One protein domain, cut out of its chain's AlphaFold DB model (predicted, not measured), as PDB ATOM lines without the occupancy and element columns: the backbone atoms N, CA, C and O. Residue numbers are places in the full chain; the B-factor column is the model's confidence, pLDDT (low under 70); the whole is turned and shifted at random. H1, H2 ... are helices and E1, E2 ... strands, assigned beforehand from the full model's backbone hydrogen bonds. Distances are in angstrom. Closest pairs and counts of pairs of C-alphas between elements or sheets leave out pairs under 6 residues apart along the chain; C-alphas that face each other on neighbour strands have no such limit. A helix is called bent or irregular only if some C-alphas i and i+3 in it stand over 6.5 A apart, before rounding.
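This is residues 3 to 55 of the 64 residues of an uncharacterized protein of Streptomyces avermitilis (UniProt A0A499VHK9). Two helices, H2 and H3, meet at nearly a right angle, the first residues of H2, 20 to 24, packing on H3; beyond them the short helix H1 and the three-residue strand E1, which folds back beside it, make the other part of a small elongated body. H1 is near H2 without touching it, and the loop of residues 10 to 15 and the link between H2 and H3 lie at the two ends of the long axis. The printed part has 53 residues, with three named helices and one named strand in the order H1, E1, H2, H3, and E1 pairs with no named strand. The class is mostly helix. The whole is compact by its radius of gyration of the C-alphas, 11.4 A, and spans 34 by 20 by 13 A.

H1, residues 3 to 9, comes first, and a short link of six residues leads to E1, residues 16 to 18. Their closest C-alphas are those of Arg 7 and Val 16, 5.9 A apart. A tight link of one residue joins E1 to H2, residues 20 to 31, and these two meet only through their link. H1 and H2 are near each other, with 8 pairs of C-alphas within 10 A and none within 8 A. Another short link of six residues leads to H3, residues 38 to 51. H2 touches H3 with residues 20 to 24 alone; the closest C-alphas are those of Val 20 and Ala 42, 5.5 A apart, and the lines of the two helices are about perpendicular at 84 degrees. H1 and H3 are only just apart, their closest C-alphas being 8.0 A from each other. E1 and H3 are also only just apart, at 8.4 A between their closest C-alphas. In H1, H2 and H3 every pair of O i and N i+4 is within hydrogen-bond range.

H1 begins at C-alpha 3, (-2.721, 42.047, 19.531), and measures 9.9 A from first to last C-alpha. E1 runs from Val 16 to Val 18 over 6.3 A. H2 starts at C-alpha 20, (-7.708, 37.352, 27.574), and is 15.7 A long. H3, the longest helix with 14 residues, covers 19.8 A and ends at C-alpha 51, (-1.850, 52.160, 24.281). No helix is bent or irregular.

The two C-alphas farthest apart are those of Asp 13 and Val 34, at 34.4 A. The C-alphas of Ile 3 and Arg 55, first and last in the printed part, are 12.1 A apart. The printed part has no cut, and no link is long. The mean pLDDT of the printed part is 74.9; residues 3 to 4, 6 to 15, 34 to 35 and 52 to 55 of this predicted model are under 70.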
ATOM      1  N   ILE A   3      -1.979  41.148  20.438       64.00
ATOM      2  CA  ILE A   3      -2.721  42.047  19.531       64.00
ATOM      3  C   ILE A   3      -2.224  41.941  18.081       64.00
ATOM      4  O   ILE A   3      -3.020  41.955  17.152       64.00
ATOM      5  N   ALA A   4      -0.912  41.814  17.866       68.25
ATOM      6  CA  ALA A   4      -0.351  41.636  16.526       68.25
ATOM      7  C   ALA A   4      -0.677  40.248  15.950       68.25
ATOM      8  O   ALA A   4      -0.864  40.110  14.749       68.25
ATOM      9  N   GLU A   5      -0.761  39.232  16.812       70.12
ATOM     10  CA  GLU A   5      -1.182  37.882  16.432       70.12
ATOM     11  C   GLU A   5      -2.655  37.865  16.011       70.12
ATOM     12  O   GLU A   5      -2.986  37.366  14.942       70.12
ATOM     13  N   ALA A   6      -3.521  38.494  16.806       67.81
ATOM     14  CA  ALA A   6      -4.933  38.646  16.491       67.81
ATOM     15  C   ALA A   6      -5.145  39.471  15.215       67.81
ATOM     16  O   ALA A   6      -5.908  39.062  14.350       67.81
ATOM     17  N   ARG A   7      -4.391  40.564  15.028       65.25
ATOM     18  CA  ARG A   7      -4.390  41.331  13.770       65.25
ATOM     19  C   ARG A   7      -3.958  40.508  12.559       65.25
ATOM     20  O   ARG A   7      -4.442  40.766  11.470       65.25
ATOM     21  N   ARG A   8      -3.039  39.553  12.725       66.75
ATOM     22  CA  ARG A   8      -2.626  38.648  11.638       66.75
ATOM     23  C   ARG A   8      -3.666  37.577  11.318       66.75
ATOM     24  O   ARG A   8      -3.669  37.081  10.201       66.75
ATOM     25  N   ARG A   9      -4.483  37.187  12.299       65.31
ATOM     26  CA  ARG A   9      -5.542  36.181  12.132       65.31
ATOM     27  C   ARG A   9      -6.848  36.778  11.621       65.31
ATOM     28  O   ARG A   9      -7.590  36.070  10.953       65.31
ATOM     29  N   ALA A  10      -7.124  38.038  11.942       61.53
ATOM     30  CA  ALA A  10      -8.293  38.745  11.441       61.53
ATOM     31  C   ALA A  10      -8.195  38.920   9.919       61.53
ATOM     32  O   ALA A  10      -7.161  39.350   9.397       61.53
ATOM     33  N   ALA A  11      -9.271  38.577   9.211       58.72
ATOM     34  CA  ALA A  11      -9.416  38.914   7.802       58.72
ATOM     35  C   ALA A  11      -9.489  40.444   7.632       58.72
ATOM     36  O   ALA A  11      -9.821  41.161   8.572       58.72
ATOM     37  N   HIS A  12      -9.179  40.945   6.430       57.03
ATOM     38  CA  HIS A  12      -9.003  42.381   6.156       57.03
ATOM     39  C   HIS A  12     -10.232  43.256   6.488       57.03
ATOM     40  O   HIS A  12     -10.071  44.456   6.679       57.03
ATOM     41  N   ASP A  13     -11.417  42.651   6.623       63.44
ATOM     42  CA  ASP A  13     -12.701  43.314   6.890       63.44
ATOM     43  C   ASP A  13     -13.418  42.805   8.160       63.44
ATOM     44  O   ASP A  13     -14.570  43.158   8.408       63.44
ATOM     45  N   GLU A  14     -12.766  41.976   8.985       60.09
ATOM     46  CA  GLU A  14     -13.345  41.513  10.252       60.09
ATOM     47  C   GLU A  14     -12.803  42.308  11.450       60.09
ATOM     48  O   GLU A  14     -11.607  42.619  11.503       60.09
ATOM     49  N   PRO A  15     -13.650  42.624  12.452       65.75
ATOM     50  CA  PRO A  15     -13.187  43.282  13.665       65.75
ATOM     51  C   PRO A  15     -12.131  42.415  14.353       65.75
ATOM     52  O   PRO A  15     -12.300  41.208  14.528       65.75
ATOM     53  N   VAL A  16     -11.036  43.036  14.791       73.31
ATOM     54  CA  VAL A  16      -9.937  42.306  15.426       73.31
ATOM     55  C   VAL A  16     -10.357  41.910  16.838       73.31
ATOM     56  O   VAL A  16     -10.288  42.708  17.775       73.31
ATOM     57  N   VAL A  17     -10.790  40.665  17.012       77.44
ATOM     58  CA  VAL A  17     -11.141  40.128  18.331       77.44
ATOM     59  C   VAL A  17      -9.869  39.686  19.053       77.44
ATOM     60  O   VAL A  17      -9.125  38.841  18.560       77.44
ATOM     61  N   VAL A  18      -9.608  40.263  20.228       78.12
ATOM     62  CA  VAL A  18      -8.484  39.882  21.096       78.12
ATOM     63  C   VAL A  18      -9.010  39.519  22.471       78.12
ATOM     64  O   VAL A  18      -9.489  40.387  23.208       78.12
ATOM     65  N   THR A  19      -8.882  38.250  22.845       83.50
ATOM     66  CA  THR A  19      -9.360  37.772  24.144       83.50
ATOM     67  C   THR A  19      -8.244  37.675  25.183       83.50
ATOM     68  O   THR A  19      -7.058  37.547  24.860       83.50
ATOM     69  N   VAL A  20      -8.614  37.678  26.463       84.75
ATOM     70  CA  VAL A  20      -7.708  37.352  27.574       84.75
ATOM     71  C   VAL A  20      -7.125  35.947  27.391       84.75
ATOM     72  O   VAL A  20      -5.952  35.721  27.685       84.75
ATOM     73  N   GLY A  21      -7.907  35.016  26.833       82.69
ATOM     74  CA  GLY A  21      -7.449  33.672  26.478       82.69
ATOM     75  C   GLY A  21      -6.304  33.675  25.462       82.69
ATOM     76  O   GLY A  21      -5.318  32.962  25.656       82.69
ATOM     77  N   ASP A  22      -6.372  34.526  24.435       82.25
ATOM     78  CA  ASP A  22      -5.293  34.679  23.449       82.25
ATOM     79  C   ASP A  22      -4.011  35.203  24.094       82.25
ATOM     80  O   ASP A  22      -2.914  34.733  23.789       82.25
ATOM     81  N   VAL A  23      -4.138  36.143  25.036       80.81
ATOM     82  CA  VAL A  23      -2.998  36.663  25.802       80.81
ATOM     83  C   VAL A  23      -2.367  35.567  26.653       80.81
ATOM     84  O   VAL A  23      -1.145  35.424  26.627       80.81
ATOM     85  N   ILE A  24      -3.171  34.763  27.351       83.69
ATOM     86  CA  ILE A  24      -2.686  33.623  28.146       83.69
ATOM     87  C   ILE A  24      -2.000  32.592  27.247       83.69
ATOM     88  O   ILE A  24      -0.927  32.095  27.583       83.69
ATOM     89  N   SER A  25      -2.587  32.281  26.091       82.44
ATOM     90  CA  SER A  25      -2.043  31.304  25.147       82.44
ATOM     91  C   SER A  25      -0.703  31.763  24.569       82.44
ATOM     92  O   SER A  25       0.269  31.010  24.576       82.44
ATOM     93  N   VAL A  26      -0.604  33.032  24.161       82.88
ATOM     94  CA  VAL A  26       0.655  33.642  23.704       82.88
ATOM     95  C   VAL A  26       1.685  33.688  24.833       82.88
ATOM     96  O   VAL A  26       2.856  33.408  24.592       82.88
ATOM     97  N   ALA A  27       1.273  34.003  26.062       80.31
ATOM     98  CA  ALA A  27       2.163  34.027  27.220       80.31
ATOM     99  C   ALA A  27       2.735  32.636  27.540       80.31
ATOM    100  O   ALA A  27       3.932  32.495  27.791       80.31
ATOM    101  N   ARG A  28       1.900  31.599  27.450       81.56
ATOM    102  CA  ARG A  28       2.305  30.194  27.575       81.56
ATOM    103  C   ARG A  28       3.280  29.773  26.483       81.56
ATOM    104  O   ARG A  28       4.340  29.243  26.791       81.56
ATOM    105  N   GLN A  29       2.938  30.038  25.224       81.50
ATOM    106  CA  GLN A  29       3.715  29.577  24.071       81.50
ATOM    107  C   GLN A  29       5.058  30.301  23.923       81.50
ATOM    108  O   GLN A  29       6.057  29.664  23.607       81.50
ATOM    109  N   HIS A  30       5.100  31.618  24.145       78.88
ATOM    110  CA  HIS A  30       6.308  32.412  23.893       78.88
ATOM    111  C   HIS A  30       7.193  32.627  25.119       78.88
ATOM    112  O   HIS A  30       8.392  32.833  24.953       78.88
ATOM    113  N   TYR A  31       6.626  32.614  26.329       76.38
ATOM    114  CA  TYR A  31       7.365  32.920  27.559       76.38
ATOM    115  C   TYR A  31       7.404  31.747  28.545       76.38
ATOM    116  O   TYR A  31       8.014  31.864  29.603       76.38
ATOM    117  N   GLY A  32       6.766  30.615  28.224       77.62
ATOM    118  CA  GLY A  32       6.785  29.421  29.073       77.62
ATOM    119  C   GLY A  32       6.047  29.589  30.405       77.62
ATOM    120  O   GLY A  32       6.273  28.810  31.330       77.62
ATOM    121  N   HIS A  33       5.174  30.595  30.541       75.19
ATOM    122  CA  HIS A  33       4.418  30.805  31.775       75.19
ATOM    123  C   HIS A  33       3.419  29.664  32.000       75.19
ATOM    124  O   HIS A  33       2.435  29.542  31.277       75.19
ATOM    125  N   VAL A  34       3.653  28.839  33.022       66.31
ATOM    126  CA  VAL A  34       2.836  27.645  33.317       66.31
ATOM    127  C   VAL A  34       1.419  28.031  33.769       66.31
ATOM    128  O   VAL A  34       0.424  27.458  33.306       66.31
ATOM    129  N   SER A  35       1.307  29.086  34.576       66.00
ATOM    130  CA  SER A  35       0.052  29.742  34.934       66.00
ATOM    131  C   SER A  35       0.186  31.247  34.725       66.00
ATOM    132  O   SER A  35       1.098  31.893  35.234       66.00
ATOM    133  N   VAL A  36      -0.724  31.807  33.934       73.38
ATOM    134  CA  VAL A  36      -0.952  33.249  33.897       73.38
ATOM    135  C   VAL A  36      -2.338  33.454  34.463       73.38
ATOM    136  O   VAL A  36      -3.313  32.964  33.889       73.38
ATOM    137  N   GLU A  37      -2.413  34.151  35.591       82.56
ATOM    138  CA  GLU A  37      -3.688  34.503  36.200       82.56
ATOM    139  C   GLU A  37      -4.509  35.339  35.220       82.56
ATOM    140  O   GLU A  37      -4.006  36.294  34.614       82.56
ATOM    141  N   ARG A  38      -5.787  34.979  35.063       82.62
ATOM    142  CA  ARG A  38      -6.690  35.639  34.111       82.62
ATOM    143  C   ARG A  38      -6.748  37.147  34.357       82.62
ATOM    144  O   ARG A  38      -6.756  37.913  33.400       82.62
ATOM    145  N   GLU A  39      -6.699  37.573  35.617       81.31
ATOM    146  CA  GLU A  39      -6.663  38.989  35.995       81.31
ATOM    147  C   GLU A  39      -5.398  39.710  35.514       81.31
ATOM    148  O   GLU A  39      -5.485  40.814  34.975       81.31
ATOM    149  N   GLN A  40      -4.220  39.089  35.641       82.50
ATOM    150  CA  GLN A  40      -2.972  39.677  35.145       82.50
ATOM    151  C   GLN A  40      -2.966  39.763  33.619       82.50
ATOM    152  O   GLN A  40      -2.563  40.785  33.057       82.50
ATOM    153  N   ALA A  41      -3.458  38.721  32.943       82.69
ATOM    154  CA  ALA A  41      -3.614  38.730  31.494       82.69
ATOM    155  C   ALA A  41      -4.610  39.808  31.038       82.69
ATOM    156  O   ALA A  41      -4.319  40.543  30.093       82.69
ATOM    157  N   ALA A  42      -5.735  39.970  31.741       83.81
ATOM    158  CA  ALA A  42      -6.709  41.024  31.478       83.81
ATOM    159  C   ALA A  42      -6.100  42.416  31.685       83.81
ATOM    160  O   ALA A  42      -6.215  43.270  30.811       83.81
ATOM    161  N   ALA A  43      -5.376  42.647  32.782       84.75
ATOM    162  CA  ALA A  43      -4.709  43.922  33.038       84.75
ATOM    163  C   ALA A  43      -3.644  44.255  31.976       84.75
ATOM    164  O   ALA A  43      -3.531  45.403  31.534       84.75
ATOM    165  N   ALA A  44      -2.869  43.260  31.534       84.12
ATOM    166  CA  ALA A  44      -1.909  43.423  30.446       84.12
ATOM    167  C   ALA A  44      -2.609  43.754  29.118       84.12
ATOM    168  O   ALA A  44      -2.165  44.651  28.393       84.12
ATOM    169  N   LEU A  45      -3.725  43.079  28.827       83.25
ATOM    170  CA  LEU A  45      -4.532  43.323  27.635       83.25
ATOM    171  C   LEU A  45      -5.137  44.729  27.643       83.25
ATOM    172  O   LEU A  45      -4.969  45.444  26.660       83.25
ATOM    173  N   ARG A  46      -5.734  45.168  28.759       83.12
ATOM    174  CA  ARG A  46      -6.287  46.525  28.933       83.12
ATOM    175  C   ARG A  46      -5.241  47.600  28.641       83.12
ATOM    176  O   ARG A  46      -5.457  48.443  27.774       83.12
ATOM    177  N   ARG A  47      -4.060  47.510  29.270       82.25
ATOM    178  CA  ARG A  47      -2.965  48.475  29.043       82.25
ATOM    179  C   ARG A  47      -2.547  48.538  27.579       82.25
ATOM    180  O   ARG A  47      -2.286  49.614  27.044       82.25
ATOM    181  N   ARG A  48      -2.464  47.385  26.913       78.38
ATOM    182  CA  ARG A  48      -2.047  47.325  25.511       78.38
ATOM    183  C   ARG A  48      -3.142  47.816  24.564       78.38
ATOM    184  O   ARG A  48      -2.820  48.476  23.581       78.38
ATOM    185  N   TYR A  49      -4.400  47.519  24.872       75.69
ATOM    186  CA  TYR A  49      -5.578  47.964  24.134       75.69
ATOM    187  C   TYR A  49      -5.681  49.495  24.111       75.69
ATOM    188  O   TYR A  49      -5.817  50.090  23.040       75.69
ATOM    189  N   GLU A  50      -5.514  50.129  25.274       78.44
ATOM    190  CA  GLU A  50      -5.480  51.588  25.419       78.44
ATOM    191  C   GLU A  50      -4.281  52.202  24.685       78.44
ATOM    192  O   GLU A  50      -4.445  53.119  23.878       78.44
ATOM    193  N   ALA A  51      -3.078  51.653  24.892       79.38
ATOM    194  CA  ALA A  51      -1.850  52.160  24.281       79.38
ATOM    195  C   ALA A  51      -1.836  52.046  22.747       79.38
ATOM    196  O   ALA A  51      -1.269  52.897  22.066       79.38
ATOM    197  N   ALA A  52      -2.448  51.000  22.187       69.69
ATOM    198  CA  ALA A  52      -2.504  50.780  20.744       69.69
ATOM    199  C   ALA A  52      -3.602  51.597  20.040       69.69
ATOM    200  O   ALA A  52      -3.745  51.462  18.826       69.69
ATOM    201  N   ARG A  53      -4.404  52.394  20.773       67.56
ATOM    202  CA  ARG A  53      -5.639  53.021  20.257       67.56
ATOM    203  C   ARG A  53      -6.518  52.018  19.490       67.56
ATOM    204  O   ARG A  53      -7.243  52.391  18.577       67.56
ATOM    205  N   CYS A  54      -6.504  50.746  19.904       64.62
ATOM    206  CA  CYS A  54      -7.253  49.652  19.267       64.62
ATOM    207  C   CYS A  54      -8.779  49.801  19.451       64.62
ATOM    208  O   CYS A  54      -9.540  48.950  19.021       64.62
ATOM    209  N   ARG A  55      -9.235  50.880  20.096       61.56
ATOM    210  CA  ARG A  55     -10.640  51.165  20.399       61.56
ATOM    211  C   ARG A  55     -11.514  51.373  19.157       61.56
ATOM    212  O   ARG A  55     -12.725  51.263  19.277       61.56
TER     213      ARG A  55